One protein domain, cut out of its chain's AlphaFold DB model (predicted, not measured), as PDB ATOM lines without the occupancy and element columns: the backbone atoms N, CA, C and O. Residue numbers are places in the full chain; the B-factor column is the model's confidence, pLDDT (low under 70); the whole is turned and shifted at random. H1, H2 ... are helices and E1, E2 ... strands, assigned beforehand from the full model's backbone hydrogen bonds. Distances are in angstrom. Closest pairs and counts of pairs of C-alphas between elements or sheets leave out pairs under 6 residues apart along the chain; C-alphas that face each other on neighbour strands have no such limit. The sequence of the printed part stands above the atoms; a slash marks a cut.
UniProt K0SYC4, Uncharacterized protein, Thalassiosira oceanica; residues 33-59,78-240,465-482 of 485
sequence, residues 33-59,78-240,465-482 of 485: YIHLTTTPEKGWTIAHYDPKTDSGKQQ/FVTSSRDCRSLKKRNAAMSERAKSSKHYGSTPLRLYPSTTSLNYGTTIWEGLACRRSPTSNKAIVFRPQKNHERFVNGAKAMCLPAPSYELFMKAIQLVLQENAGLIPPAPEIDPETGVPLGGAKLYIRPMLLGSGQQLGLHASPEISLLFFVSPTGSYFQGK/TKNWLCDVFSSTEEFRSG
ATOM      1  N   TYR A  33     -41.580 -16.306  41.158       91.50
ATOM      2  CA  TYR A  33     -42.449 -16.125  40.004       91.50
ATOM      3  C   TYR A  33     -43.210 -17.414  39.705       91.50
ATOM      4  O   TYR A  33     -42.795 -18.504  40.090       91.50
ATOM      5  N   ILE A  34     -44.344 -17.284  39.028       89.62
ATOM      6  CA  ILE A  34     -45.130 -18.413  38.540       89.62
ATOM      7  C   ILE A  34     -44.764 -18.666  37.084       89.62
ATOM      8  O   ILE A  34     -44.700 -17.713  36.306       89.62
ATOM      9  N   HIS A  35     -44.571 -19.929  36.715       88.56
ATOM     10  CA  HIS A  35     -44.324 -20.358  35.341       88.56
ATOM     11  C   HIS A  35     -45.161 -21.583  35.001       88.56
ATOM     12  O   HIS A  35     -45.227 -22.539  35.770       88.56
ATOM     13  N   LEU A  36     -45.830 -21.506  33.856       85.00
ATOM     14  CA  LEU A  36     -46.598 -22.576  33.241       85.00
ATOM     15  C   LEU A  36     -46.228 -22.670  31.760       85.00
ATOM     16  O   LEU A  36     -45.986 -21.647  31.115       85.00
ATOM     17  N   THR A  37     -46.263 -23.876  31.206       82.69
ATOM     18  CA  THR A  37     -46.039 -24.120  29.777       82.69
ATOM     19  C   THR A  37     -47.224 -24.837  29.134       82.69
ATOM     20  O   THR A  37     -47.984 -25.545  29.795       82.69
ATOM     21  N   THR A  38     -47.420 -24.610  27.836       82.62
ATOM     22  CA  THR A  38     -48.452 -25.269  27.025       82.62
ATOM     23  C   THR A  38     -48.025 -25.371  25.553       82.62
ATOM     24  O   THR A  38     -46.971 -24.872  25.162       82.62
ATOM     25  N   THR A  39     -48.858 -26.002  24.725       80.25
ATOM     26  CA  THR A  39     -48.742 -26.075  23.262       80.25
ATOM     27  C   THR A  39     -50.028 -25.535  22.613       80.25
ATOM     28  O   THR A  39     -51.081 -25.553  23.262       80.25
ATOM     29  N   PRO A  40     -49.991 -25.079  21.345       77.81
ATOM     30  CA  PRO A  40     -51.170 -24.537  20.665       77.81
ATOM     31  C   PRO A  40     -52.376 -25.487  20.635       77.81
ATOM     32  O   PRO A  40     -53.505 -25.042  20.815       77.81
ATOM     33  N   GLU A  41     -52.139 -26.787  20.439       73.31
ATOM     34  CA  GLU A  41     -53.199 -27.793  20.276       73.31
ATOM     35  C   GLU A  41     -53.910 -28.136  21.588       73.31
ATOM     36  O   GLU A  41     -55.098 -28.446  21.602       73.31
ATOM     37  N   LYS A  42     -53.173 -28.108  22.703       65.56
ATOM     38  CA  LYS A  42     -53.631 -28.668  23.983       65.56
ATOM     39  C   LYS A  42     -54.175 -27.615  24.938       65.56
ATOM     40  O   LYS A  42     -54.929 -27.956  25.850       65.56
ATOM     41  N   GLY A  43     -53.785 -26.355  24.747       69.81
ATOM     42  CA  GLY A  43     -54.188 -25.248  25.604       69.81
ATOM     43  C   GLY A  43     -53.805 -25.445  27.076       69.81
ATOM     44  O   GLY A  43     -53.010 -26.309  27.458       69.81
ATOM     45  N   TRP A  44     -54.357 -24.605  27.941       73.38
ATOM     46  CA  TRP A  44     -54.006 -24.564  29.358       73.38
ATOM     47  C   TRP A  44     -54.703 -25.688  30.149       73.38
ATOM     48  O   TRP A  44     -55.698 -25.444  30.827       73.38
ATOM     49  N   THR A  45     -54.174 -26.916  30.077       57.97
ATOM     50  CA  THR A  45     -54.722 -28.110  30.756       57.97
ATOM     51  C   THR A  45     -53.684 -28.839  31.624       57.97
ATOM     52  O   THR A  45     -52.490 -28.829  31.326       57.97
ATOM     53  N   ILE A  46     -54.138 -29.517  32.689       47.03
ATOM     54  CA  ILE A  46     -53.278 -30.288  33.618       47.03
ATOM     55  C   ILE A  46     -52.608 -31.522  32.997       47.03
ATOM     56  O   ILE A  46     -51.658 -32.049  33.563       47.03
ATOM     57  N   ALA A  47     -53.070 -31.989  31.835       42.25
ATOM     58  CA  ALA A  47     -52.579 -33.221  31.214       42.25
ATOM     59  C   ALA A  47     -51.157 -33.105  30.621       42.25
ATOM     60  O   ALA A  47     -50.618 -34.099  30.138       42.25
ATOM     61  N   HIS A  48     -50.553 -31.909  30.622       45.47
ATOM     62  CA  HIS A  48     -49.393 -31.617  29.771       45.47
ATOM     63  C   HIS A  48     -48.283 -30.781  30.398       45.47
ATOM     64  O   HIS A  48     -47.264 -30.584  29.747       45.47
ATOM     65  N   TYR A  49     -48.445 -30.305  31.633       45.56
ATOM     66  CA  TYR A  49     -47.357 -29.648  32.347       45.56
ATOM     67  C   TYR A  49     -46.605 -30.696  33.163       45.56
ATOM     68  O   TYR A  49     -47.164 -31.247  34.114       45.56
ATOM     69  N   ASP A  50     -45.350 -30.976  32.801       45.88
ATOM     70  CA  ASP A  50     -44.460 -31.735  33.675       45.88
ATOM     71  C   ASP A  50     -43.698 -30.772  34.602       45.88
ATOM     72  O   ASP A  50     -42.712 -30.149  34.197       45.88
ATOM     73  N   PRO A  51     -44.092 -30.677  35.878       42.84
ATOM     74  CA  PRO A  51     -43.464 -29.780  36.836       42.84
ATOM     75  C   PRO A  51     -42.005 -30.116  37.171       42.84
ATOM     76  O   PRO A  51     -41.317 -29.286  37.767       42.84
ATOM     77  N   LYS A  52     -41.538 -31.334  36.860       42.34
ATOM     78  CA  LYS A  52     -40.146 -31.745  37.081       42.34
ATOM     79  C   LYS A  52     -39.227 -31.256  35.965       42.34
ATOM     80  O   LYS A  52     -38.057 -30.999  36.232       42.34
ATOM     81  N   THR A  53     -39.743 -31.151  34.742       47.78
ATOM     82  CA  THR A  53     -38.967 -30.767  33.550       47.78
ATOM     83  C   THR A  53     -39.293 -29.370  33.034       47.78
ATOM     84  O   THR A  53     -38.575 -28.883  32.166       47.78
ATOM     85  N   ASP A  54     -40.328 -28.725  33.583       48.69
ATOM     86  CA  ASP A  54     -40.787 -27.386  33.194       48.69
ATOM     87  C   ASP A  54     -41.202 -27.307  31.714       48.69
ATOM     88  O   ASP A  54     -41.088 -26.273  31.061       48.69
ATOM     89  N   SER A  55     -41.669 -28.433  31.160       43.25
ATOM     90  CA  SER A  55     -41.948 -28.581  29.732       43.25
ATOM     91  C   SER A  55     -43.407 -28.933  29.455       43.25
ATOM     92  O   SER A  55     -44.040 -29.667  30.216       43.25
ATOM     93  N   GLY A  56     -43.915 -28.409  28.333       45.00
ATOM     94  CA  GLY A  56     -45.224 -28.759  27.769       45.00
ATOM     95  C   GLY A  56     -45.153 -29.931  26.780       45.00
ATOM     96  O   GLY A  56     -46.129 -30.227  26.085       45.00
ATOM     97  N   LYS A  57     -43.969 -30.551  26.645       44.22
ATOM     98  CA  LYS A  57     -43.689 -31.583  25.643       44.22
ATOM     99  C   LYS A  57     -44.441 -32.871  25.962       44.22
ATOM    100  O   LYS A  57     -44.536 -33.310  27.103       44.22
ATOM    101  N   GLN A  58     -44.966 -33.491  24.910       41.69
ATOM    102  CA  GLN A  58     -45.674 -34.764  24.967       41.69
ATOM    103  C   GLN A  58     -44.734 -35.853  25.509       41.69
ATOM    104  O   GLN A  58     -43.695 -36.120  24.907       41.69
ATOM    105  N   GLN A  59     -45.079 -36.465  26.646       38.16
ATOM    106  CA  GLN A  59     -44.357 -37.642  27.121       38.16
ATOM    107  C   GLN A  59     -44.717 -38.826  26.222       38.16
ATOM    108  O   GLN A  59     -45.844 -39.322  26.237       38.16
ATOM    109  N   PHE A  78     -54.362 -24.960  38.667       42.59
ATOM    110  CA  PHE A  78     -54.114 -24.761  40.088       42.59
ATOM    111  C   PHE A  78     -55.238 -25.419  40.886       42.59
ATOM    112  O   PHE A  78     -56.300 -24.811  41.067       42.59
ATOM    113  N   VAL A  79     -55.035 -26.633  41.403       32.62
ATOM    114  CA  VAL A  79     -56.018 -27.222  42.318       32.62
ATOM    115  C   VAL A  79     -55.963 -26.494  43.666       32.62
ATOM    116  O   VAL A  79     -55.061 -26.676  44.474       32.62
ATOM    117  N   THR A  80     -56.971 -25.632  43.836       30.61
ATOM    118  CA  THR A  80     -57.697 -25.192  45.043       30.61
ATOM    119  C   THR A  80     -56.919 -24.841  46.317       30.61
ATOM    120  O   THR A  80     -56.113 -25.596  46.855       30.61
ATOM    121  N   SER A  81     -57.274 -23.679  46.869       31.55
ATOM    122  CA  SER A  81     -56.944 -23.233  48.223       31.55
ATOM    123  C   SER A  81     -57.190 -24.331  49.271       31.55
ATOM    124  O   SER A  81     -58.137 -25.110  49.208       31.55
ATOM    125  N   SER A  82     -56.358 -24.351  50.313       34.12
ATOM    126  CA  SER A  82     -56.430 -25.304  51.429       34.12
ATOM    127  C   SER A  82     -57.734 -25.254  52.249       34.12
ATOM    128  O   SER A  82     -57.938 -26.127  53.101       34.12
ATOM    129  N   ARG A  83     -58.621 -24.273  52.009       37.19
ATOM    130  CA  ARG A  83     -59.892 -24.107  52.735       37.19
ATOM    131  C   ARG A  83     -61.002 -25.061  52.249       37.19
ATOM    132  O   ARG A  83     -61.741 -25.542  53.100       37.19
ATOM    133  N   ASP A  84     -61.016 -25.480  50.979       34.94
ATOM    134  CA  ASP A  84     -62.081 -26.362  50.440       34.94
ATOM    135  C   ASP A  84     -61.768 -27.867  50.519       34.94
ATOM    136  O   ASP A  84     -62.626 -28.725  50.299       34.94
ATOM    137  N   CYS A  85     -60.541 -28.232  50.896       33.94
ATOM    138  CA  CYS A  85     -60.152 -29.629  51.068       33.94
ATOM    139  C   CYS A  85     -60.276 -30.079  52.526       33.94
ATOM    140  O   CYS A  85     -59.363 -29.888  53.328       33.94
ATOM    141  N   ARG A  86     -61.379 -30.770  52.849       38.03
ATOM    142  CA  ARG A  86     -61.599 -31.423  54.160       38.03
ATOM    143  C   ARG A  86     -60.609 -32.568  54.456       38.03
ATOM    144  O   ARG A  86     -60.543 -33.045  55.580       38.03
ATOM    145  N   SER A  87     -59.827 -33.006  53.464       45.16
ATOM    146  CA  SER A  87     -58.886 -34.131  53.555       45.16
ATOM    147  C   SER A  87     -57.423 -33.674  53.489       45.16
ATOM    148  O   SER A  87     -57.007 -33.018  52.530       45.16
ATOM    149  N   LEU A  88     -56.620 -34.094  54.476       37.69
ATOM    150  CA  LEU A  88     -55.163 -33.887  54.554       37.69
ATOM    151  C   LEU A  88     -54.414 -34.348  53.289       37.69
ATOM    152  O   LEU A  88     -53.485 -33.674  52.851       37.69
ATOM    153  N   LYS A  89     -54.845 -35.445  52.647       35.19
ATOM    154  CA  LYS A  89     -54.221 -35.947  51.408       35.19
ATOM    155  C   LYS A  89     -54.375 -34.970  50.240       35.19
ATOM    156  O   LYS A  89     -53.409 -34.737  49.519       35.19
ATOM    157  N   LYS A  90     -55.555 -34.362  50.074       38.12
ATOM    158  CA  LYS A  90     -55.787 -33.378  49.004       38.12
ATOM    159  C   LYS A  90     -55.076 -32.046  49.275       38.12
ATOM    160  O   LYS A  90     -54.556 -31.444  48.345       38.12
ATOM    161  N   ARG A  91     -54.963 -31.629  50.545       39.41
ATOM    162  CA  ARG A  91     -54.138 -30.467  50.938       39.41
ATOM    163  C   ARG A  91     -52.659 -30.663  50.601       39.41
ATOM    164  O   ARG A  91     -52.038 -29.748  50.072       39.41
ATOM    165  N   ASN A  92     -52.112 -31.851  50.853       35.06
ATOM    166  CA  ASN A  92     -50.717 -32.163  50.533       35.06
ATOM    167  C   ASN A  92     -50.463 -32.219  49.014       35.06
ATOM    168  O   ASN A  92     -49.415 -31.765  48.563       35.06
ATOM    169  N   ALA A  93     -51.428 -32.696  48.220       40.31
ATOM    170  CA  ALA A  93     -51.354 -32.661  46.756       40.31
ATOM    171  C   ALA A  93     -51.402 -31.221  46.201       40.31
ATOM    172  O   ALA A  93     -50.523 -30.840  45.433       40.31
ATOM    173  N   ALA A  94     -52.340 -30.391  46.675       42.31
ATOM    174  CA  ALA A  94     -52.451 -28.980  46.293       42.31
ATOM    175  C   ALA A  94     -51.211 -28.151  46.686       42.31
ATOM    176  O   ALA A  94     -50.750 -27.306  45.922       42.31
ATOM    177  N   MET A  95     -50.619 -28.410  47.862       39.31
ATOM    178  CA  MET A  95     -49.340 -27.800  48.250       39.31
ATOM    179  C   MET A  95     -48.172 -28.291  47.386       39.31
ATOM    180  O   MET A  95     -47.305 -27.492  47.041       39.31
ATOM    181  N   SER A  96     -48.157 -29.571  46.996       39.12
ATOM    182  CA  SER A  96     -47.139 -30.123  46.093       39.12
ATOM    183  C   SER A  96     -47.200 -29.490  44.701       39.12
ATOM    184  O   SER A  96     -46.157 -29.155  44.153       39.12
ATOM    185  N   GLU A  97     -48.392 -29.279  44.137       44.88
ATOM    186  CA  GLU A  97     -48.579 -28.617  42.835       44.88
ATOM    187  C   GLU A  97     -48.275 -27.115  42.884       44.88
ATOM    188  O   GLU A  97     -47.577 -26.602  42.009       44.88
ATOM    189  N   ARG A  98     -48.676 -26.420  43.956       48.97
ATOM    190  CA  ARG A  98     -48.310 -25.016  44.211       48.97
ATOM    191  C   ARG A  98     -46.793 -24.811  44.287       48.97
ATOM    192  O   ARG A  98     -46.274 -23.845  43.730       48.97
ATOM    193  N   ALA A  99     -46.080 -25.735  44.929       48.12
ATOM    194  CA  ALA A  99     -44.621 -25.712  45.034       48.12
ATOM    195  C   ALA A  99     -43.901 -25.964  43.695       48.12
ATOM    196  O   ALA A  99     -42.709 -25.708  43.582       48.12
ATOM    197  N   LYS A 100     -44.603 -26.475  42.679       56.22
ATOM    198  CA  LYS A 100     -44.014 -26.875  41.397       56.22
ATOM    199  C   LYS A 100     -44.076 -25.794  40.313       56.22
ATOM    200  O   LYS A 100     -43.194 -25.745  39.453       56.22
ATOM    201  N   SER A 101     -45.104 -24.945  40.337       68.38
ATOM    202  CA  SER A 101     -45.264 -23.800  39.424       68.38
ATOM    203  C   SER A 101     -44.611 -22.516  39.940       68.38
ATOM    204  O   SER A 101     -44.391 -21.597  39.158       68.38
ATOM    205  N   SER A 102     -44.341 -22.427  41.247       80.94
ATOM    206  CA  SER A 102     -43.607 -21.316  41.860       80.94
ATOM    207  C   SER A 102     -42.104 -21.576  41.779       80.94
ATOM    208  O   SER A 102     -41.635 -22.643  42.174       80.94
ATOM    209  N   LYS A 103     -41.351 -20.617  41.251       85.00
ATOM    210  CA  LYS A 103     -39.901 -20.686  41.064       85.00
ATOM    211  C   LYS A 103     -39.252 -19.491  41.751       85.00
ATOM    212  O   LYS A 103     -39.744 -18.372  41.630       85.00
ATOM    213  N   HIS A 104     -38.133 -19.695  42.437       89.00
ATOM    214  CA  HIS A 104     -37.377 -18.587  43.021       89.00
ATOM    215  C   HIS A 104     -36.640 -17.820  41.914       89.00
ATOM    216  O   HIS A 104     -35.920 -18.434  41.124       89.00
ATOM    217  N   TYR A 105     -36.816 -16.499  41.836       87.75
ATOM    218  CA  TYR A 105     -36.365 -15.711  40.684       87.75
ATOM    219  C   TYR A 105     -34.842 -15.740  40.505       87.75
ATOM    220  O   TYR A 105     -34.368 -16.026  39.407       87.75
ATOM    221  N   GLY A 106     -34.071 -15.496  41.571       86.25
ATOM    222  CA  GLY A 106     -32.605 -15.419  41.496       86.25
ATOM    223  C   GLY A 106     -31.920 -16.750  41.173       86.25
ATOM    224  O   GLY A 106     -30.914 -16.781  40.469       86.25
ATOM    225  N   SER A 107     -32.491 -17.871  41.622       88.12
ATOM    226  CA  SER A 107     -31.865 -19.198  41.502       88.12
ATOM    227  C   SER A 107     -32.456 -20.072  40.394       88.12
ATOM    228  O   SER A 107     -31.909 -21.134  40.098       88.12
ATOM    229  N   THR A 108     -33.553 -19.641  39.764       88.31
ATOM    230  CA  THR A 108     -34.242 -20.399  38.711       88.31
ATOM    231  C   THR A 108     -34.450 -19.524  37.471       88.31
ATOM    232  O   THR A 108     -35.560 -19.042  37.245       88.31
ATOM    233  N   PRO A 109     -33.410 -19.283  36.652       86.94
ATOM    234  CA  PRO A 109     -33.560 -18.518  35.418       86.94
ATOM    235  C   PRO A 109     -34.437 -19.263  34.404       86.94
ATOM    236  O   PRO A 109     -34.428 -20.495  34.342       86.94
ATOM    237  N   LEU A 110     -35.142 -18.506  33.558       86.50
ATOM    238  CA  LEU A 110     -35.913 -19.069  32.452       86.50
ATOM    239  C   LEU A 110     -34.960 -19.683  31.415       86.50
ATOM    240  O   LEU A 110     -34.154 -18.979  30.803       86.50
ATOM    241  N   ARG A 111     -35.043 -21.000  31.209       83.44
ATOM    242  CA  ARG A 111     -34.184 -21.714  30.254       83.44
ATOM    243  C   ARG A 111     -34.746 -21.594  28.841       83.44
ATOM    244  O   ARG A 111     -35.701 -22.280  28.494       83.44
ATOM    245  N   LEU A 112     -34.128 -20.746  28.023       88.38
ATOM    246  CA  LEU A 112     -34.463 -20.581  26.608       88.38
ATOM    247  C   LEU A 112     -33.346 -21.125  25.716       88.38
ATOM    248  O   LEU A 112     -32.170 -21.085  26.076       88.38
ATOM    249  N   TYR A 113     -33.723 -21.610  24.537       90.69
ATOM    250  CA  TYR A 113     -32.776 -22.018  23.503       90.69
ATOM    251  C   TYR A 113     -32.555 -20.858  22.528       90.69
ATOM    252  O   TYR A 113     -33.469 -20.059  22.329       90.69
ATOM    253  N   PRO A 114     -31.403 -20.775  21.839       95.25
ATOM    254  CA  PRO A 114     -31.183 -19.738  20.827       95.25
ATOM    255  C   PRO A 114     -32.259 -19.707  19.730       95.25
ATOM    256  O   PRO A 114     -32.583 -18.644  19.216       95.25
ATOM    257  N   SER A 115     -32.857 -20.858  19.407       94.31
ATOM    258  CA  SER A 115     -33.945 -21.002  18.432       94.31
ATOM    259  C   SER A 115     -35.343 -20.707  18.993       94.31
ATOM    260  O   SER A 115     -36.331 -20.962  18.308       94.31
ATOM    261  N   THR A 116     -35.467 -20.204  20.226       94.75
ATOM    262  CA  THR A 116     -36.763 -19.828  20.806       94.75
ATOM    263  C   THR A 116     -37.430 -18.738  19.959       94.75
ATOM    264  O   THR A 116     -36.821 -17.695  19.694       94.75
ATOM    265  N   THR A 117     -38.691 -18.940  19.558       94.19
ATOM    266  CA  THR A 117     -39.386 -18.022  18.632       94.19
ATOM    267  C   THR A 117     -39.451 -16.595  19.164       94.19
ATOM    268  O   THR A 117     -39.239 -15.651  18.410       94.19
ATOM    269  N   SER A 118     -39.663 -16.406  20.469       95.25
ATOM    270  CA  SER A 118     -39.703 -15.070  21.067       95.25
ATOM    271  C   SER A 118     -38.380 -14.314  21.017       95.25
ATOM    272  O   SER A 118     -38.410 -13.086  20.968       95.25
ATOM    273  N   LEU A 119     -37.242 -15.014  21.004       95.00
ATOM    274  CA  LEU A 119     -35.929 -14.379  20.868       95.00
ATOM    275  C   LEU A 119     -35.673 -13.908  19.432       95.00
ATOM    276  O   LEU A 119     -35.052 -12.869  19.237       95.00
ATOM    277  N   ASN A 120     -36.172 -14.649  18.440       95.00
ATOM    278  CA  ASN A 120     -35.890 -14.399  17.023       95.00
ATOM    279  C   ASN A 120     -36.954 -13.519  16.345       95.00
ATOM    280  O   ASN A 120     -36.632 -12.713  15.477       95.00
ATOM    281  N   TYR A 121     -38.218 -13.648  16.756       94.00
ATOM    282  CA  TYR A 121     -39.381 -13.049  16.088       94.00
ATOM    283  C   TYR A 121     -40.247 -12.187  17.013       94.00
ATOM    284  O   TYR A 121     -41.301 -11.705  16.606       94.00
ATOM    285  N   GLY A 122     -39.835 -11.984  18.270       92.69
ATOM    286  CA  GLY A 122     -40.510 -11.062  19.187       92.69
ATOM    287  C   GLY A 122     -41.934 -11.476  19.584       92.69
ATOM    288  O   GLY A 122     -42.735 -10.610  19.940       92.69
ATOM    289  N   THR A 123     -42.256 -12.777  19.544       92.25
ATOM    290  CA  THR A 123     -43.574 -13.364  19.872       92.25
ATOM    291  C   THR A 123     -43.912 -13.329  21.367       92.25
ATOM    292  O   THR A 123     -44.207 -14.356  21.974       92.25
ATOM    293  N   THR A 124     -43.834 -12.152  21.983       97.25
ATOM    294  CA  THR A 124     -44.022 -11.953  23.422       97.25
ATOM    295  C   THR A 124     -44.952 -10.780  23.686       97.25
ATOM    296  O   THR A 124     -44.735  -9.672  23.185       97.25
ATOM    297  N   ILE A 125     -45.945 -11.016  24.539       98.25
ATOM    298  CA  ILE A 125     -46.795  -9.990  25.142       98.25
ATOM    299  C   ILE A 125     -46.603  -9.966  26.653       98.25
ATOM    300  O   ILE A 125     -46.183 -10.953  27.265       98.25
ATOM    301  N   TRP A 126     -46.956  -8.850  27.275       97.56
ATOM    302  CA  TRP A 126     -47.001  -8.755  28.729       97.56
ATOM    303  C   TRP A 126     -48.085  -7.811  29.206       97.56
ATOM    304  O   TRP A 126     -48.625  -7.005  28.453       97.56
ATOM    305  N   GLU A 127     -48.352  -7.884  30.501       97.75
ATOM    306  CA  GLU A 127     -49.211  -6.956  31.211       97.75
ATOM    307  C   GLU A 127     -48.481  -6.206  32.323       97.75
ATOM    308  O   GLU A 127     -47.339  -6.499  32.676       97.75
ATOM    309  N   GLY A 128     -49.139  -5.175  32.842       95.19
ATOM    310  CA  GLY A 128     -48.599  -4.330  33.893       95.19
ATOM    311  C   GLY A 128     -49.664  -3.905  34.881       95.19
ATOM    312  O   GLY A 128     -50.469  -3.024  34.570       95.19
ATOM    313  N   LEU A 129     -49.628  -4.502  36.071       95.00
ATOM    314  CA  LEU A 129     -50.555  -4.220  37.165       95.00
ATOM    315  C   LEU A 129     -49.796  -3.754  38.403       95.00
ATOM    316  O   LEU A 129     -48.583  -3.925  38.507       95.00
ATOM    317  N   ALA A 130     -50.525  -3.197  39.360       93.75
ATOM    318  CA  ALA A 130     -49.987  -2.809  40.650       93.75
ATOM    319  C   ALA A 130     -50.855  -3.367  41.776       93.75
ATOM    320  O   ALA A 130     -52.080  -3.248  41.730       93.75
ATOM    321  N   CYS A 131     -50.197  -3.929  42.787       95.50
ATOM    322  CA  CYS A 131     -50.777  -4.221  44.087       95.50
ATOM    323  C   CYS A 131     -50.320  -3.155  45.088       95.50
ATOM    324  O   CYS A 131     -49.122  -2.861  45.186       95.50
ATOM    325  N   ARG A 132     -51.266  -2.589  45.834       93.69
ATOM    326  CA  ARG A 132     -51.014  -1.588  46.878       93.69
ATOM    327  C   ARG A 132     -51.656  -2.001  48.186       93.69
ATOM    328  O   ARG A 132     -52.642  -2.728  48.192       93.69
ATOM    329  N   ARG A 133     -51.101  -1.513  49.287       94.44
ATOM    330  CA  ARG A 133     -51.718  -1.625  50.602       94.44
ATOM    331  C   ARG A 133     -52.683  -0.460  50.787       94.44
ATOM    332  O   ARG A 133     -52.273   0.691  50.654       94.44
ATOM    333  N   SER A 134     -53.948  -0.766  51.048       92.56
ATOM    334  CA  SER A 134     -54.964   0.253  51.313       92.56
ATOM    335  C   SER A 134     -54.621   1.007  52.603       92.56
ATOM    336  O   SER A 134     -54.374   0.357  53.623       92.56
ATOM    337  N   PRO A 135     -54.615   2.351  52.603       91.62
ATOM    338  CA  PRO A 135     -54.393   3.130  53.818       91.62
ATOM    339  C   PRO A 135     -55.581   3.081  54.787       91.62
ATOM    340  O   PRO A 135     -55.414   3.405  55.958       91.62
ATOM    341  N   THR A 136     -56.764   2.661  54.328       89.38
ATOM    342  CA  THR A 136     -57.975   2.595  55.157       89.38
ATOM    343  C   THR A 136     -58.204   1.198  55.722       89.38
ATOM    344  O   THR A 136     -58.459   1.054  56.913       89.38
ATOM    345  N   SER A 137     -58.091   0.158  54.891       91.31
ATOM    346  CA  SER A 137     -58.408  -1.221  55.292       91.31
ATOM    347  C   SER A 137     -57.177  -2.091  55.561       91.31
ATOM    348  O   SER A 137     -57.317  -3.216  56.037       91.31
ATOM    349  N   ASN A 138     -55.971  -1.611  55.226       92.12
ATOM    350  CA  ASN A 138     -54.722  -2.382  55.231       92.12
ATOM    351  C   ASN A 138     -54.727  -3.615  54.294       92.12
ATOM    352  O   ASN A 138     -53.765  -4.388  54.275       92.12
ATOM    353  N   LYS A 139     -55.782  -3.801  53.486       93.50
ATOM    354  CA  LYS A 139     -55.889  -4.876  52.490       93.50
ATOM    355  C   LYS A 139     -54.872  -4.690  51.367       93.50
ATOM    356  O   LYS A 139     -54.446  -3.574  51.065       93.50
ATOM    357  N   ALA A 140     -54.511  -5.791  50.715       95.25
ATOM    358  CA  ALA A 140     -53.699  -5.770  49.504       95.25
ATOM    359  C   ALA A 140     -54.612  -5.708  48.277       95.25
ATOM    360  O   ALA A 140     -55.279  -6.683  47.950       95.25
ATOM    361  N   ILE A 141     -54.634  -4.567  47.598       95.44
ATOM    362  CA  ILE A 141     -55.574  -4.265  46.522       95.44
ATOM    363  C   ILE A 141     -54.872  -4.278  45.166       95.44
ATOM    364  O   ILE A 141     -53.888  -3.563  44.955       95.44
ATOM    365  N   VAL A 142     -55.416  -5.056  44.228       96.75
ATOM    366  CA  VAL A 142     -55.076  -5.010  42.800       96.75
ATOM    367  C   VAL A 142     -56.135  -4.203  42.060       96.75
ATOM    368  O   VAL A 142     -57.331  -4.449  42.206       96.75
ATOM    369  N   PHE A 143     -55.688  -3.251  41.245       96.25
ATOM    370  CA  PHE A 143     -56.570  -2.355  40.501       96.25
ATOM    371  C   PHE A 143     -56.920  -2.903  39.110       96.25
ATOM    372  O   PHE A 143     -56.028  -3.110  38.286       96.25
ATOM    373  N   ARG A 144     -58.218  -3.092  38.854       96.50
ATOM    374  CA  ARG A 144     -58.853  -3.454  37.570       96.50
ATOM    375  C   ARG A 144     -58.174  -4.594  36.786       96.50
ATOM    376  O   ARG A 144     -58.035  -4.481  35.562       96.50
ATOM    377  N   PRO A 145     -57.780  -5.716  37.423       96.69
ATOM    378  CA  PRO A 145     -57.086  -6.809  36.737       96.69
ATOM    379  C   PRO A 145     -57.891  -7.440  35.586       96.69
ATOM    380  O   PRO A 145     -57.299  -8.004  34.666       96.69
ATOM    381  N   GLN A 146     -59.217  -7.276  35.580       95.12
ATOM    382  CA  GLN A 146     -60.121  -7.674  34.495       95.12
ATOM    383  C   GLN A 146     -59.749  -7.000  33.172       95.12
ATOM    384  O   GLN A 146     -59.606  -7.665  32.150       95.12
ATOM    385  N   LYS A 147     -59.501  -5.684  33.198       97.06
ATOM    386  CA  LYS A 147     -59.117  -4.918  32.003       97.06
ATOM    387  C   LYS A 147     -57.733  -5.303  31.492       97.06
ATOM    388  O   LYS A 147     -57.496  -5.301  30.284       97.06
ATOM    389  N   ASN A 148     -56.827  -5.676  32.393       98.38
ATOM    390  CA  ASN A 148     -55.536  -6.232  32.001       98.38
ATOM    391  C   ASN A 148     -55.697  -7.605  31.334       98.38
ATOM    392  O   ASN A 148     -55.051  -7.839  30.317       98.38
ATOM    393  N   HIS A 149     -56.568  -8.485  31.844       97.38
ATOM    394  CA  HIS A 149     -56.856  -9.774  31.198       97.38
ATOM    395  C   HIS A 149     -57.467  -9.595  29.808       97.38
ATOM    396  O   HIS A 149     -56.949 -10.171  28.855       97.38
ATOM    397  N   GLU A 150     -58.487  -8.742  29.658       97.56
ATOM    398  CA  GLU A 150     -59.100  -8.429  28.356       97.56
ATOM    399  C   GLU A 150     -58.035  -8.007  27.325       97.56
ATOM    400  O   GLU A 150     -57.978  -8.538  26.209       97.56
ATOM    401  N   ARG A 151     -57.127  -7.097  27.711       98.25
ATOM    402  CA  ARG A 151     -56.028  -6.651  26.842       98.25
ATOM    403  C   ARG A 151     -55.005  -7.757  26.571       98.25
ATOM    404  O   ARG A 151     -54.530  -7.871  25.440       98.25
ATOM    405  N   PHE A 152     -54.698  -8.592  27.562       98.12
ATOM    406  CA  PHE A 152     -53.791  -9.732  27.419       98.12
ATOM    407  C   PHE A 152     -54.331 -10.774  26.430       98.12
ATOM    408  O   PHE A 152     -53.588 -11.238  25.568       98.12
ATOM    409  N   VAL A 153     -55.632 -11.084  26.482       97.50
ATOM    410  CA  VAL A 153     -56.306 -11.978  25.524       97.50
ATOM    411  C   VAL A 153     -56.240 -11.414  24.107       97.50
ATOM    412  O   VAL A 153     -55.925 -12.146  23.168       97.50
ATOM    413  N   ASN A 154     -56.507 -10.117  23.934       97.12
ATOM    414  CA  ASN A 154     -56.429  -9.472  22.622       97.12
ATOM    415  C   ASN A 154     -55.005  -9.511  22.054       97.12
ATOM    416  O   ASN A 154     -54.820  -9.834  20.881       97.12
ATOM    417  N   GLY A 155     -53.997  -9.261  22.893       97.50
ATOM    418  CA  GLY A 155     -52.601  -9.393  22.488       97.50
ATOM    419  C   GLY A 155     -52.207 -10.826  22.143       97.50
ATOM    420  O   GLY A 155     -51.486 -11.040  21.173       97.50
ATOM    421  N   ALA A 156     -52.715 -11.813  22.884       96.31
ATOM    422  CA  ALA A 156     -52.427 -13.219  22.624       96.31
ATOM    423  C   ALA A 156     -52.967 -13.631  21.251       96.31
ATOM    424  O   ALA A 156     -52.233 -14.206  20.453       96.31
ATOM    425  N   LYS A 157     -54.202 -13.225  20.923       95.00
ATOM    426  CA  LYS A 157     -54.795 -13.429  19.593       95.00
ATOM    427  C   LYS A 157     -53.953 -12.790  18.485       95.00
ATOM    428  O   LYS A 157     -53.657 -13.458  17.500       95.00
ATOM    429  N   ALA A 158     -53.537 -11.533  18.660       94.88
ATOM    430  CA  ALA A 158     -52.742 -10.809  17.665       94.88
ATOM    431  C   ALA A 158     -51.357 -11.434  17.414       94.88
ATOM    432  O   ALA A 158     -50.834 -11.331  16.310       94.88
ATOM    433  N   MET A 159     -50.783 -12.099  18.420       93.62
ATOM    434  CA  MET A 159     -49.468 -12.747  18.339       93.62
ATOM    435  C   MET A 159     -49.546 -14.265  18.101       93.62
ATOM    436  O   MET A 159     -48.534 -14.950  18.241       93.62
ATOM    437  N   CYS A 160     -50.726 -14.803  17.772       92.25
ATOM    438  CA  CYS A 160     -50.958 -16.240  17.578       92.25
ATOM    439  C   CYS A 160     -50.563 -17.104  18.798       92.25
ATOM    440  O   CYS A 160     -50.039 -18.208  18.649       92.25
ATOM    441  N   LEU A 161     -50.815 -16.603  20.009       91.75
ATOM    442  CA  LEU A 161     -50.561 -17.293  21.276       91.75
ATOM    443  C   LEU A 161     -51.891 -17.755  21.909       91.75
ATOM    444  O   LEU A 161     -52.874 -17.006  21.887       91.75
ATOM    445  N   PRO A 162     -51.953 -18.949  22.528       89.56
ATOM    446  CA  PRO A 162     -53.134 -19.398  23.256       89.56
ATOM    447  C   PRO A 162     -53.315 -18.569  24.533       89.56
ATOM    448  O   PRO A 162     -52.525 -18.652  25.476       89.56
ATOM    449  N   ALA A 163     -54.377 -17.769  24.581       90.56
ATOM    450  CA  ALA A 163     -54.706 -16.954  25.745       90.56
ATOM    451  C   ALA A 163     -55.066 -17.826  26.969       90.56
ATOM    452  O   ALA A 163     -55.800 -18.806  26.813       90.56
ATOM    453  N   PRO A 164     -54.613 -17.486  28.192       88.75
ATOM    454  CA  PRO A 164     -55.131 -18.119  29.401       88.75
ATOM    455  C   PRO A 164     -56.591 -17.726  29.645       88.75
ATOM    456  O   PRO A 164     -57.016 -16.611  29.313       88.75
ATOM    457  N   SER A 165     -57.347 -18.621  30.289       87.00
ATOM    458  CA  SER A 165     -58.685 -18.279  30.778       87.00
ATOM    459  C   SER A 165     -58.611 -17.158  31.822       87.00
ATOM    460  O   SER A 165     -57.558 -16.902  32.421       87.00
ATOM    461  N   TYR A 166     -59.737 -16.485  32.045       86.50
ATOM    462  CA  TYR A 166     -59.839 -15.442  33.062       86.50
ATOM    463  C   TYR A 166     -59.511 -15.988  34.460       86.50
ATOM    464  O   TYR A 166     -58.719 -15.409  35.202       86.50
ATOM    465  N   GLU A 167     -60.032 -17.168  34.788       83.94
ATOM    466  CA  GLU A 167     -59.833 -17.846  36.066       83.94
ATOM    467  C   GLU A 167     -58.363 -18.175  36.306       83.94
ATOM    468  O   GLU A 167     -57.871 -17.968  37.418       83.94
ATOM    469  N   LEU A 168     -57.667 -18.671  35.275       83.69
ATOM    470  CA  LEU A 168     -56.248 -19.001  35.349       83.69
ATOM    471  C   LEU A 168     -55.406 -17.746  35.584       83.69
ATOM    472  O   LEU A 168     -54.563 -17.726  36.482       83.69
ATOM    473  N   PHE A 169     -55.665 -16.691  34.810       90.38
ATOM    474  CA  PHE A 169     -54.943 -15.425  34.905       90.38
ATOM    475  C   PHE A 169     -55.118 -14.777  36.283       90.38
ATOM    476  O   PHE A 169     -54.135 -14.447  36.950       90.38
ATOM    477  N   MET A 170     -56.362 -14.675  36.756       88.62
ATOM    478  CA  MET A 170     -56.674 -14.125  38.074       88.62
ATOM    479  C   MET A 170     -56.068 -14.964  39.198       88.62
ATOM    480  O   MET A 170     -55.481 -14.420  40.133       88.62
ATOM    481  N   LYS A 171     -56.147 -16.297  39.100       84.94
ATOM    482  CA  LYS A 171     -55.567 -17.188  40.109       84.94
ATOM    483  C   LYS A 171     -54.049 -17.054  40.183       84.94
ATOM    484  O   LYS A 171     -53.510 -17.048  41.287       84.94
ATOM    485  N   ALA A 172     -53.371 -16.922  39.046       89.38
ATOM    486  CA  ALA A 172     -51.926 -16.750  39.001       89.38
ATOM    487  C   ALA A 172     -51.478 -15.391  39.564       89.38
ATOM    488  O   ALA A 172     -50.507 -15.351  40.317       89.38
ATOM    489  N   ILE A 173     -52.216 -14.301  39.292       94.50
ATOM    490  CA  ILE A 173     -51.990 -12.993  39.938       94.50
ATOM    491  C   ILE A 173     -52.149 -13.109  41.456       94.50
ATOM    492  O   ILE A 173     -51.275 -12.675  42.207       94.50
ATOM    493  N   GLN A 174     -53.248 -13.712  41.916       91.06
ATOM    494  CA  GLN A 174     -53.506 -13.875  43.344       91.06
ATOM    495  C   GLN A 174     -52.387 -14.693  44.006       91.06
ATOM    496  O   GLN A 174     -51.861 -14.310  45.049       91.06
ATOM    497  N   LEU A 175     -51.987 -15.800  43.376       88.50
ATOM    498  CA  LEU A 175     -50.946 -16.683  43.886       88.50
ATOM    499  C   LEU A 175     -49.584 -15.984  43.954       88.50
ATOM    500  O   LEU A 175     -48.967 -16.008  45.014       88.50
ATOM    501  N   VAL A 176     -49.128 -15.335  42.874       92.69
ATOM    502  CA  VAL A 176     -47.813 -14.673  42.868       92.69
ATOM    503  C   VAL A 176     -47.742 -13.558  43.913       92.69
ATOM    504  O   VAL A 176     -46.711 -13.383  44.551       92.69
ATOM    505  N   LEU A 177     -48.834 -12.834  44.160       94.69
ATOM    506  CA  LEU A 177     -48.871 -11.813  45.208       94.69
ATOM    507  C   LEU A 177     -48.846 -12.424  46.613       94.69
ATOM    508  O   LEU A 177     -48.140 -11.917  47.480       94.69
ATOM    509  N   GLN A 178     -49.554 -13.533  46.835       91.50
ATOM    510  CA  GLN A 178     -49.543 -14.240  48.120       91.50
ATOM    511  C   GLN A 178     -48.182 -14.879  48.439       91.50
ATOM    512  O   GLN A 178     -47.770 -14.858  49.595       91.50
ATOM    513  N   GLU A 179     -47.482 -15.433  47.443       88.62
ATOM    514  CA  GLU A 179     -46.115 -15.967  47.607       88.62
ATOM    515  C   GLU A 179     -45.105 -14.865  47.951       88.62
ATOM    516  O   GLU A 179     -44.133 -15.101  48.662       88.62
ATOM    517  N   ASN A 180     -45.357 -13.641  47.485       92.81
ATOM    518  CA  ASN A 180     -44.463 -12.497  47.647       92.81
ATOM    519  C   ASN A 180     -45.025 -11.434  48.600       92.81
ATOM    520  O   ASN A 180     -44.676 -10.258  48.507       92.81
ATOM    521  N   ALA A 181     -45.903 -11.834  49.520       92.81
ATOM    522  CA  ALA A 181     -46.709 -10.905  50.303       92.81
ATOM    523  C   ALA A 181     -45.888  -9.934  51.173       92.81
ATOM    524  O   ALA A 181     -46.292  -8.791  51.365       92.81
ATOM    525  N   GLY A 182     -44.707 -10.351  51.647       92.06
ATOM    526  CA  GLY A 182     -43.790  -9.476  52.392       92.06
ATOM    527  C   GLY A 182     -43.190  -8.334  51.558       92.06
ATOM    528  O   GLY A 182     -42.670  -7.375  52.119       92.06
ATOM    529  N   LEU A 183     -43.270  -8.402  50.224       93.25
ATOM    530  CA  LEU A 183     -42.848  -7.331  49.314       93.25
ATOM    531  C   LEU A 183     -43.974  -6.352  48.973       93.25
ATOM    532  O   LEU A 183     -43.754  -5.424  48.194       93.25
ATOM    533  N   ILE A 184     -45.175  -6.540  49.527       94.19
ATOM    534  CA  ILE A 184     -46.250  -5.555  49.418       94.19
ATOM    535  C   ILE A 184     -45.852  -4.344  50.277       94.19
ATOM    536  O   ILE A 184     -45.712  -4.504  51.494       94.19
ATOM    537  N   PRO A 185     -45.680  -3.150  49.677       92.25
ATOM    538  CA  PRO A 185     -45.181  -1.974  50.386       92.25
ATOM    539  C   PRO A 185     -46.081  -1.536  51.551       92.25
ATOM    540  O   PRO A 185     -47.236  -1.979  51.649       92.25
ATOM    541  N   PRO A 186     -45.580  -0.655  52.438       92.31
ATOM    542  CA  PRO A 186     -46.431   0.035  53.400       92.31
ATOM    543  C   PRO A 186     -47.540   0.826  52.700       92.31
ATOM    544  O   PRO A 186     -47.467   1.120  51.503       92.31
ATOM    545  N   ALA A 187     -48.585   1.148  53.461       91.56
ATOM    546  CA  ALA A 187     -49.650   2.002  52.970       91.56
ATOM    547  C   ALA A 187     -49.072   3.386  52.630       91.56
ATOM    548  O   ALA A 187     -48.132   3.825  53.298       91.56
ATOM    549  N   PRO A 188     -49.599   4.060  51.596       89.38
ATOM    550  CA  PRO A 188     -49.201   5.428  51.308       89.38
ATOM    551  C   PRO A 188     -49.531   6.347  52.488       89.38
ATOM    552  O   PRO A 188     -50.529   6.148  53.184       89.38
ATOM    553  N   GLU A 189     -48.709   7.377  52.670       88.12
ATOM    554  CA  GLU A 189     -49.043   8.494  53.550       88.12
ATOM    555  C   GLU A 189     -50.315   9.187  53.050       88.12
ATOM    556  O   GLU A 189     -50.606   9.191  51.853       88.12
ATOM    557  N   ILE A 190     -51.086   9.768  53.963       89.62
ATOM    558  CA  ILE A 190     -52.272  10.554  53.628       89.62
ATOM    559  C   ILE A 190     -51.894  12.027  53.684       89.62
ATOM    560  O   ILE A 190     -51.291  12.464  54.662       89.62
ATOM    561  N   ASP A 191     -52.260  12.787  52.653       86.94
ATOM    562  CA  ASP A 191     -52.145  14.238  52.688       86.94
ATOM    563  C   ASP A 191     -53.048  14.771  53.820       86.94
ATOM    564  O   ASP A 191     -54.260  14.520  53.803       86.94
ATOM    565  N   PRO A 192     -52.489  15.458  54.830       85.00
ATOM    566  CA  PRO A 192     -53.256  15.906  55.988       85.00
ATOM    567  C   PRO A 192     -54.258  17.019  55.650       85.00
ATOM    568  O   PRO A 192     -55.207  17.210  56.406       85.00
ATOM    569  N   GLU A 193     -54.066  17.746  54.546       84.69
ATOM    570  CA  GLU A 193     -54.944  18.839  54.115       84.69
ATOM    571  C   GLU A 193     -56.143  18.303  53.329       84.69
ATOM    572  O   GLU A 193     -57.276  18.720  53.558       84.69
ATOM    573  N   THR A 194     -55.904  17.370  52.403       84.19
ATOM    574  CA  THR A 194     -56.947  16.877  51.485       84.19
ATOM    575  C   THR A 194     -57.566  15.552  51.925       84.19
ATOM    576  O   THR A 194     -58.653  15.191  51.477       84.19
ATOM    577  N   GLY A 195     -56.886  14.790  52.786       85.12
ATOM    578  CA  GLY A 195     -57.279  13.432  53.153       85.12
ATOM    579  C   GLY A 195     -57.075  12.399  52.034       85.12
ATOM    580  O   GLY A 195     -57.455  11.233  52.208       85.12
ATOM    581  N   VAL A 196     -56.476  12.783  50.905       87.12
ATOM    582  CA  VAL A 196     -56.175  11.906  49.765       87.12
ATOM    583  C   VAL A 196     -54.799  11.259  49.974       87.12
ATOM    584  O   VAL A 196     -53.881  11.922  50.455       87.12
ATOM    585  N   PRO A 197     -54.601   9.969  49.647       85.62
ATOM    586  CA  PRO A 197     -53.275   9.373  49.730       85.62
ATOM    587  C   PRO A 197     -52.260  10.092  48.846       85.62
ATOM    588  O   PRO A 197     -52.512  10.358  47.670       85.62
ATOM    589  N   LEU A 198     -51.071  10.331  49.384       80.06
ATOM    590  CA  LEU A 198     -49.909  10.679  48.588       80.06
ATOM    591  C   LEU A 198     -49.523   9.472  47.721       80.06
ATOM    592  O   LEU A 198     -49.769   8.314  48.067       80.06
ATOM    593  N   GLY A 199     -48.938   9.737  46.549       74.00
ATOM    594  CA  GLY A 199     -48.393   8.671  45.709       74.00
ATOM    595  C   GLY A 199     -47.466   7.771  46.531       74.00
ATOM    596  O   GLY A 199     -46.742   8.244  47.403       74.00
ATOM    597  N   GLY A 200     -47.501   6.464  46.281       80.12
ATOM    598  CA  GLY A 200     -46.800   5.490  47.114       80.12
ATOM    599  C   GLY A 200     -46.167   4.364  46.313       80.12
ATOM    600  O   GLY A 200     -46.512   4.119  45.149       80.12
ATOM    601  N   ALA A 201     -45.249   3.658  46.970       87.88
ATOM    602  CA  ALA A 201     -44.662   2.444  46.436       87.88
ATOM    603  C   ALA A 201     -45.741   1.381  46.175       87.88
ATOM    604  O   ALA A 201     -46.789   1.330  46.822       87.88
ATOM    605  N   LYS A 202     -45.477   0.501  45.213       90.75
ATOM    606  CA  LYS A 202     -46.369  -0.610  44.859       90.75
ATOM    607  C   LYS A 202     -45.589  -1.864  44.520       90.75
ATOM    608  O   LYS A 202     -44.455  -1.794  44.044       90.75
ATOM    609  N   LEU A 203     -46.230  -3.011  44.708       93.94
ATOM    610  CA  LEU A 203     -45.736  -4.269  44.172       93.94
ATOM    611  C   LEU A 203     -46.280  -4.417  42.750       93.94
ATOM    612  O   LEU A 203     -47.459  -4.704  42.542       93.94
ATOM    613  N   TYR A 204     -45.432  -4.142  41.764       94.44
ATOM    614  CA  TYR A 204     -45.781  -4.267  40.357       94.44
ATOM    615  C   TYR A 204     -45.886  -5.745  39.980       94.44
ATOM    616  O   TYR A 204     -45.020  -6.523  40.365       94.44
ATOM    617  N   ILE A 205     -46.906  -6.135  39.214       95.75
ATOM    618  CA  ILE A 205     -47.066  -7.497  38.684       95.75
ATOM    619  C   ILE A 205     -46.852  -7.471  37.170       95.75
ATOM    620  O   ILE A 205     -47.439  -6.645  36.465       95.75
ATOM    621  N   ARG A 206     -46.041  -8.405  36.671       95.88
ATOM    622  CA  ARG A 206     -45.725  -8.602  35.255       95.88
ATOM    623  C   ARG A 206     -46.170  -9.996  34.794       95.88
ATOM    624  O   ARG A 206     -45.371 -10.934  34.828       95.88
ATOM    625  N   PRO A 207     -47.428 -10.150  34.347       97.69
ATOM    626  CA  PRO A 207     -47.825 -11.287  33.528       97.69
ATOM    627  C   PRO A 207     -47.116 -11.231  32.170       97.69
ATOM    628  O   PRO A 207     -47.030 -10.156  31.577       97.69
ATOM    629  N   MET A 208     -46.635 -12.357  31.655       97.56
ATOM    630  CA  MET A 208     -46.035 -12.471  30.323       97.56
ATOM    631  C   MET A 208     -46.513 -13.734  29.626       97.56
ATOM    632  O   MET A 208     -46.659 -14.769  30.266       97.56
ATOM    633  N   LEU A 209     -46.710 -13.653  28.314       96.69
ATOM    634  CA  LEU A 209     -46.994 -14.797  27.458       96.69
ATOM    635  C   LEU A 209     -46.045 -14.738  26.267       96.69
ATOM    636  O   LEU A 209     -46.011 -13.732  25.556       96.69
ATOM    637  N   LEU A 210     -45.254 -15.790  26.077       95.19
ATOM    638  CA  LEU A 210     -44.227 -15.834  25.043       95.19
ATOM    639  C   LEU A 210     -44.169 -17.194  24.350       95.19
ATOM    640  O   LEU A 210     -44.373 -18.228  24.983       95.19
ATOM    641  N   GLY A 211     -43.850 -17.195  23.059       94.75
ATOM    642  CA  GLY A 211     -43.479 -18.411  22.341       94.75
ATOM    643  C   GLY A 211     -42.116 -18.919  22.817       94.75
ATOM    644  O   GLY A 211     -41.086 -18.322  22.505       94.75
ATOM    645  N   SER A 212     -42.105 -19.998  23.607       92.50
ATOM    646  CA  SER A 212     -40.884 -20.612  24.155       92.50
ATOM    647  C   SER A 212     -40.327 -21.742  23.284       92.50
ATOM    648  O   SER A 212     -39.182 -22.156  23.471       92.50
ATOM    649  N   GLY A 213     -41.109 -22.206  22.304       88.56
ATOM    650  CA  GLY A 213     -40.776 -23.316  21.421       88.56
ATOM    651  C   GLY A 213     -39.531 -23.077  20.571       88.56
ATOM    652  O   GLY A 213     -39.239 -21.960  20.150       88.56
ATOM    653  N   GLN A 214     -38.800 -24.160  20.312       91.38
ATOM    654  CA  GLN A 214     -37.581 -24.167  19.504       91.38
ATOM    655  C   GLN A 214     -37.937 -24.277  18.026       91.38
ATOM    656  O   GLN A 214     -38.263 -25.365  17.553       91.38
ATOM    657  N   GLN A 215     -37.890 -23.165  17.300       89.62
ATOM    658  CA  GLN A 215     -38.224 -23.150  15.883       89.62
ATOM    659  C   GLN A 215     -37.656 -21.910  15.189       89.62
ATOM    660  O   GLN A 215     -37.990 -20.782  15.542       89.62
ATOM    661  N   LEU A 216     -36.851 -22.124  14.146       92.88
ATOM    662  CA  LEU A 216     -36.409 -21.046  13.254       92.88
ATOM    663  C   LEU A 216     -37.367 -20.819  12.080       92.88
ATOM    664  O   LEU A 216     -37.361 -19.742  11.506       92.88
ATOM    665  N   GLY A 217     -38.211 -21.785  11.714       92.56
ATOM    666  CA  GLY A 217     -39.266 -21.546  10.724       92.56
ATOM    667  C   GLY A 217     -40.266 -20.489  11.208       92.56
ATOM    668  O   GLY A 217     -40.638 -20.477  12.386       92.56
ATOM    669  N   LEU A 218     -40.722 -19.619  10.301       92.25
ATOM    670  CA  LEU A 218     -41.704 -18.574  10.600       92.25
ATOM    671  C   LEU A 218     -43.123 -19.166  10.669       92.25
ATOM    672  O   LEU A 218     -43.904 -19.073   9.724       92.25
ATOM    673  N   HIS A 219     -43.444 -19.784  11.803       89.69
ATOM    674  CA  HIS A 219     -44.775 -20.300  12.130       89.69
ATOM    675  C   HIS A 219     -45.116 -20.006  13.596       89.69
ATOM    676  O   HIS A 219     -44.259 -19.567  14.367       89.69
ATOM    677  N   ALA A 220     -46.365 -20.274  13.988       89.75
ATOM    678  CA  ALA A 220     -46.772 -20.213  15.388       89.75
ATOM    679  C   ALA A 220     -45.860 -21.096  16.256       89.75
ATOM    680  O   ALA A 220     -45.417 -22.165  15.830       89.75
ATOM    681  N   SER A 221     -45.563 -20.628  17.469       91.94
ATOM    682  CA  SER A 221     -44.641 -21.330  18.358       91.94
ATOM    683  C   SER A 221     -45.206 -22.694  18.775       91.94
ATOM    684  O   SER A 221     -46.349 -22.746  19.232       91.94
ATOM    685  N   PRO A 222     -44.422 -23.788  18.706       86.88
ATOM    686  CA  PRO A 222     -44.882 -25.115  19.118       86.88
ATOM    687  C   PRO A 222     -45.019 -25.261  20.643       86.88
ATOM    688  O   PRO A 222     -45.684 -26.175  21.121       86.88
ATOM    689  N   GLU A 223     -44.411 -24.358  21.416       88.94
ATOM    690  CA  GLU A 223     -44.520 -24.301  22.876       88.94
ATOM    691  C   GLU A 223     -44.652 -22.848  23.343       88.94
ATOM    692  O   GLU A 223     -44.084 -21.930  22.744       88.94
ATOM    693  N   ILE A 224     -45.424 -22.624  24.398       90.06
ATOM    694  CA  ILE A 224     -45.742 -21.307  24.934       90.06
ATOM    695  C   ILE A 224     -45.511 -21.315  26.436       90.06
ATOM    696  O   ILE A 224     -45.940 -22.235  27.129       90.06
ATOM    697  N   SER A 225     -44.881 -20.260  26.938       91.62
ATOM    698  CA  SER A 225     -44.690 -20.017  28.364       91.62
ATOM    699  C   SER A 225     -45.584 -18.875  28.831       91.62
ATOM    700  O   SER A 225     -45.603 -17.803  28.222       91.62
ATOM    701  N   LEU A 226     -46.296 -19.098  29.933       93.75
ATOM    702  CA  LEU A 226     -47.028 -18.089  30.690       93.75
ATOM    703  C   LEU A 226     -46.330 -17.883  32.032       93.75
ATOM    704  O   LEU A 226     -46.120 -18.830  32.790       93.75
ATOM    705  N   LEU A 227     -45.979 -16.635  32.318       93.94
ATOM    706  CA  LEU A 227     -45.190 -16.245  33.479       93.94
ATOM    707  C   LEU A 227     -45.898 -15.143  34.258       93.94
ATOM    708  O   LEU A 227     -46.533 -14.274  33.667       93.94
ATOM    709  N   PHE A 228     -45.723 -15.128  35.575       95.12
ATOM    710  CA  PHE A 228     -46.119 -14.011  36.429       95.12
ATOM    711  C   PHE A 228     -45.011 -13.755  37.433       95.12
ATOM    712  O   PHE A 228     -44.741 -14.607  38.273       95.12
ATOM    713  N   PHE A 229     -44.393 -12.582  37.383       93.94
ATOM    714  CA  PHE A 229     -43.446 -12.158  38.414       93.94
ATOM    715  C   PHE A 229     -43.840 -10.805  38.990       93.94
ATOM    716  O   PHE A 229     -44.697 -10.105  38.444       93.94
ATOM    717  N   VAL A 230     -43.216 -10.441  40.106       93.69
ATOM    718  CA  VAL A 230     -43.462  -9.169  40.787       93.69
ATOM    719  C   VAL A 230     -42.191  -8.344  40.907       93.69
ATOM    720  O   VAL A 230     -41.104  -8.902  40.895       93.69
ATOM    721  N   SER A 231     -42.308  -7.030  41.051       91.50
ATOM    722  CA  SER A 231     -41.181  -6.146  41.362       91.50
ATOM    723  C   SER A 231     -41.671  -5.039  42.288       91.50
ATOM    724  O   SER A 231     -42.622  -4.341  41.923       91.50
ATOM    725  N   PRO A 232     -41.094  -4.854  43.484       89.31
ATOM    726  CA  PRO A 232     -41.415  -3.687  44.289       89.31
ATOM    727  C   PRO A 232     -40.880  -2.443  43.570       89.31
ATOM    728  O   PRO A 232     -39.759  -2.432  43.070       89.31
ATOM    729  N   THR A 233     -41.707  -1.410  43.462       85.25
ATOM    730  CA  THR A 233     -41.402  -0.187  42.707       85.25
ATOM    731  C   THR A 233     -41.778   1.026  43.537       85.25
ATOM    732  O   THR A 233     -42.861   1.049  44.133       85.25
ATOM    733  N   GLY A 234     -40.885   2.014  43.595       77.56
ATOM    734  CA  GLY A 234     -41.147   3.283  44.267       77.56
ATOM    735  C   GLY A 234     -42.165   4.145  43.519       77.56
ATOM    736  O   GLY A 234     -42.678   3.779  42.455       77.56
ATOM    737  N   SER A 235     -42.461   5.310  44.093       70.12
ATOM    738  CA  SER A 235     -43.275   6.316  43.411       70.12
ATOM    739  C   SER A 235     -42.495   6.927  42.247       70.12
ATOM    740  O   SER A 235     -41.298   7.180  42.360       70.12
ATOM    741  N   TYR A 236     -43.182   7.182  41.132       62.69
ATOM    742  CA  TYR A 236     -42.584   7.863  39.981       62.69
ATOM    743  C   TYR A 236     -42.289   9.342  40.290       62.69
ATOM    744  O   TYR A 236     -41.307   9.888  39.802       62.69
ATOM    745  N   PHE A 237     -43.100   9.959  41.157       57.66
ATOM    746  CA  PHE A 237     -42.865  11.289  41.721       57.66
ATOM    747  C   PHE A 237     -42.662  11.163  43.227       57.66
ATOM    748  O   PHE A 237     -43.531  10.641  43.930       57.66
ATOM    749  N   GLN A 238     -41.517  11.617  43.728       49.72
ATOM    750  CA  GLN A 238     -41.322  11.794  45.163       49.72
ATOM    751  C   GLN A 238     -42.014  13.109  45.573       49.72
ATOM    752  O   GLN A 238     -41.600  14.174  45.127       49.72
ATOM    753  N   GLY A 239     -43.079  13.039  46.381       51.72
ATOM    754  CA  GLY A 239     -43.800  14.217  46.900       51.72
ATOM    755  C   GLY A 239     -44.959  14.739  46.030       51.72
ATOM    756  O   GLY A 239     -45.551  13.993  45.245       51.72
ATOM    757  N   LYS A 240     -45.319  16.024  46.208       46.75
ATOM    758  CA  LYS A 240     -46.285  16.751  45.353       46.75
ATOM    759  C   LYS A 240     -45.653  16.898  43.957       46.75
ATOM    760  O   LYS A 240     -44.465  17.187  43.867       46.75
ATOM    761  N   THR A 465     -67.451   2.058  39.276       93.50
ATOM    762  CA  THR A 465     -66.156   1.781  39.924       93.50
ATOM    763  C   THR A 465     -66.193   0.664  40.967       93.50
ATOM    764  O   THR A 465     -65.131   0.191  41.368       93.50
ATOM    765  N   LYS A 466     -67.377   0.207  41.398       90.38
ATOM    766  CA  LYS A 466     -67.547  -0.767  42.498       90.38
ATOM    767  C   LYS A 466     -66.774  -2.075  42.332       90.38
ATOM    768  O   LYS A 466     -66.392  -2.680  43.325       90.38
ATOM    769  N   ASN A 467     -66.499  -2.472  41.086       91.38
ATOM    770  CA  ASN A 467     -65.796  -3.717  40.770       91.38
ATOM    771  C   ASN A 467     -64.312  -3.523  40.396       91.38
ATOM    772  O   ASN A 467     -63.709  -4.370  39.733       91.38
ATOM    773  N   TRP A 468     -63.722  -2.365  40.711       95.62
ATOM    774  CA  TRP A 468     -62.354  -2.043  40.293       95.62
ATOM    775  C   TRP A 468     -61.271  -2.549  41.246       95.62
ATOM    776  O   TRP A 468     -60.111  -2.614  40.839       95.62
ATOM    777  N   LEU A 469     -61.607  -2.877  42.493       95.31
ATOM    778  CA  LEU A 469     -60.633  -3.210  43.533       95.31
ATOM    779  C   LEU A 469     -60.748  -4.686  43.901       95.31
ATOM    780  O   LEU A 469     -61.807  -5.153  44.303       95.31
ATOM    781  N   CYS A 470     -59.652  -5.426  43.762       95.00
ATOM    782  CA  CYS A 470     -59.610  -6.854  44.068       95.00
ATOM    783  C   CYS A 470     -58.674  -7.108  45.254       95.00
ATOM    784  O   CYS A 470     -57.468  -6.872  45.143       95.00
ATOM    785  N   ASP A 471     -59.215  -7.609  46.365       94.62
ATOM    786  CA  ASP A 471     -58.434  -7.975  47.554       94.62
ATOM    787  C   ASP A 471     -57.702  -9.310  47.356       94.62
ATOM    788  O   ASP A 471     -58.308 -10.372  47.253       94.62
ATOM    789  N   VAL A 472     -56.371  -9.272  47.334       93.31
ATOM    790  CA  VAL A 472     -55.503 -10.442  47.128       93.31
ATOM    791  C   VAL A 472     -55.779 -11.573  48.125       93.31
ATOM    792  O   VAL A 472     -55.584 -12.746  47.784       93.31
ATOM    793  N   PHE A 473     -56.207 -11.254  49.348       90.88
ATOM    794  CA  PHE A 473     -56.396 -12.229  50.426       90.88
ATOM    795  C   PHE A 473     -57.857 -12.646  50.629       90.88
ATOM    796  O   PHE A 473     -58.122 -13.489  51.491       90.88
ATOM    797  N   SER A 474     -58.780 -12.144  49.804       88.56
ATOM    798  CA  SER A 474     -60.156 -12.641  49.752       88.56
ATOM    799  C   SER A 474     -60.232 -14.046  49.141       88.56
ATOM    800  O   SER A 474     -59.231 -14.631  48.691       88.56
ATOM    801  N   SER A 475     -61.429 -14.640  49.140       84.00
ATOM    802  CA  SER A 475     -61.634 -15.907  48.443       84.00
ATOM    803  C   SER A 475     -61.305 -15.763  46.951       84.00
ATOM    804  O   SER A 475     -61.359 -14.690  46.356       84.00
ATOM    805  N   THR A 476     -60.936 -16.869  46.305       76.62
ATOM    806  CA  THR A 476     -60.619 -16.833  44.872       76.62
ATOM    807  C   THR A 476     -61.830 -16.424  44.021       76.62
ATOM    808  O   THR A 476     -61.640 -15.846  42.956       76.62
ATOM    809  N   GLU A 477     -63.054 -16.703  44.470       78.81
ATOM    810  CA  GLU A 477     -64.282 -16.273  43.796       78.81
ATOM    811  C   GLU A 477     -64.493 -14.758  43.920       78.81
ATOM    812  O   GLU A 477     -64.635 -14.081  42.901       78.81
ATOM    813  N   GLU A 478     -64.383 -14.205  45.132       85.44
ATOM    814  CA  GLU A 478     -64.473 -12.758  45.380       85.44
ATOM    815  C   GLU A 478     -63.412 -11.990  44.579       85.44
ATOM    816  O   GLU A 478     -63.753 -11.082  43.819       85.44
ATOM    817  N   PHE A 479     -62.144 -12.421  44.640       84.38
ATOM    818  CA  PHE A 479     -61.045 -11.805  43.887       84.38
ATOM    819  C   PHE A 479     -61.310 -11.765  42.373       84.38
ATOM    820  O   PHE A 479     -60.945 -10.803  41.701       84.38
ATOM    821  N   ARG A 480     -61.955 -12.801  41.819       81.19
ATOM    822  CA  ARG A 480     -62.332 -12.857  40.396       81.19
ATOM    823  C   ARG A 480     -63.540 -11.986  40.075       81.19
ATOM    824  O   ARG A 480     -63.596 -11.433  38.983       81.19
ATOM    825  N   SER A 481     -64.513 -11.881  40.971       80.00
ATOM    826  CA  SER A 481     -65.724 -11.086  40.735       80.00
ATOM    827  C   SER A 481     -65.468  -9.574  40.764       80.00
ATOM    828  O   SER A 481     -66.203  -8.810  40.141       80.00
ATOM    829  N   GLY A 482     -64.381  -9.145  41.414       66.69
ATOM    830  CA  GLY A 482     -63.952  -7.749  41.449       66.69
ATOM    831  C   GLY A 482     -64.527  -6.914  42.589       66.69
ATOM    832  O   GLY A 482     -64.328  -5.708  42.563       66.69
TER     833      GLY A 482
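This is residues 33 to 59, 78 to 240 and 465 to 482 of the 485 residues of an uncharacterized protein of Thalassiosira oceanica (UniProt K0SYC4). A strongly twisted antiparallel sheet of eight strands curls round one helix, H4, with the long hairpin of E6 and E7 as its longest strands. H3 runs along E3 and E6 and meets H4 near one end, H5 packs on H4 beside the edge strand E8, and H1 reaches away, grazing the sheet with residues 98 to 101. The printed part has 208 residues, with five named helices and eight named strands in the order E1 H1 E2 H2 E3 E4 E5 H3 H4 E6 E7 E8 H5; the class is mixed, helices and strands, with 97 residues, under half, in named elements. The whole is compact, with a radius of gyration of the C-alphas of 18.5 A and spans of 61 by 45 by 33 A.

E6, residues 202 to 211, is 28.8 A long, and E7, residues 224 to 233, is 27.9 A. E1, residues 33 to 38, is 17.0 A long and begins at C-alpha 33 (-42.449, -16.125, 40.004). The shorter strands are E2, residues 102 to 104, E3, 124 to 126, E4, 129 to 133, E5, 140 to 143, and E8, 469 to 471. H1, residues 88 to 101, is 20.7 A long; H3, 145 to 158, and H4, 166 to 179, are each 20.0 A. H2 is residues 117 to 121, and H5, residues 476 to 481, ends at C-alpha 481 (-65.724, -11.086, 40.735).

The branched sheet has E6 with three neighbours: E3 and E4 on one side, E7 on the other. N 206 and O 229 of the hairpin E6 and E7 are 2.8 A apart, N 209 and O 125 of E6 and E3 2.9 A, and N 131 and O 203 of E4 and E6 2.9 A. E7 has E6 on one side and E1 on the other side, N 36 and O 226 of E1 and E7 being 2.9 A apart; E1 has E7 on one side and E2 on the other side, with N 33 and O 103 of E1 and E2 2.8 A apart. E5 forms a hairpin with E4, N 132 to O 141 at 2.9 A, and has E4 on one side and the edge strand E8 on the other side, N 142 and O 470 of E5 and E8 being 2.9 A apart. The sheet curls round H4; the closest C-alphas of H4 and E7 are those of Val 176 and Phe 228, 6.7 A. H3 runs along the strands over E6, at 22 degrees on the local plane and a height over the sheet of 7.7 A. H3, with residues 145 to 149 alone, touches H4 at a steep tilt of 59 degrees, opposite ways, His 149 and Tyr 166 having the closest C-alphas, 6.7 A. H5 only grazes the sheet with residues 478 to 481 and touches H4 at a steep tilt of 54 degrees, opposite ways, with the C-alphas of Met 170 and Arg 480 closest, 6.2 A. H2 stands at the sheet's level, height over the sheet 1.8 A; H1 touches no helix. In H1 to H5 every O i to N i+4 pair is within hydrogen-bond range.

The C-alphas of Gln 59 and Glu 193, the two farthest apart, are 63.5 A apart. Residues 60 to 77 and 241 to 464 are not printed, with gaps of 20.7 A and 25.5 A between the C-alphas on either side. The links E2 to H2, H4 to E6 and E6 to E7 are long. The mean pLDDT of the printed part is 80.3; residues 42 to 43, 45 to 59, 78 to 101, 236 to 240 and 482 are under 70.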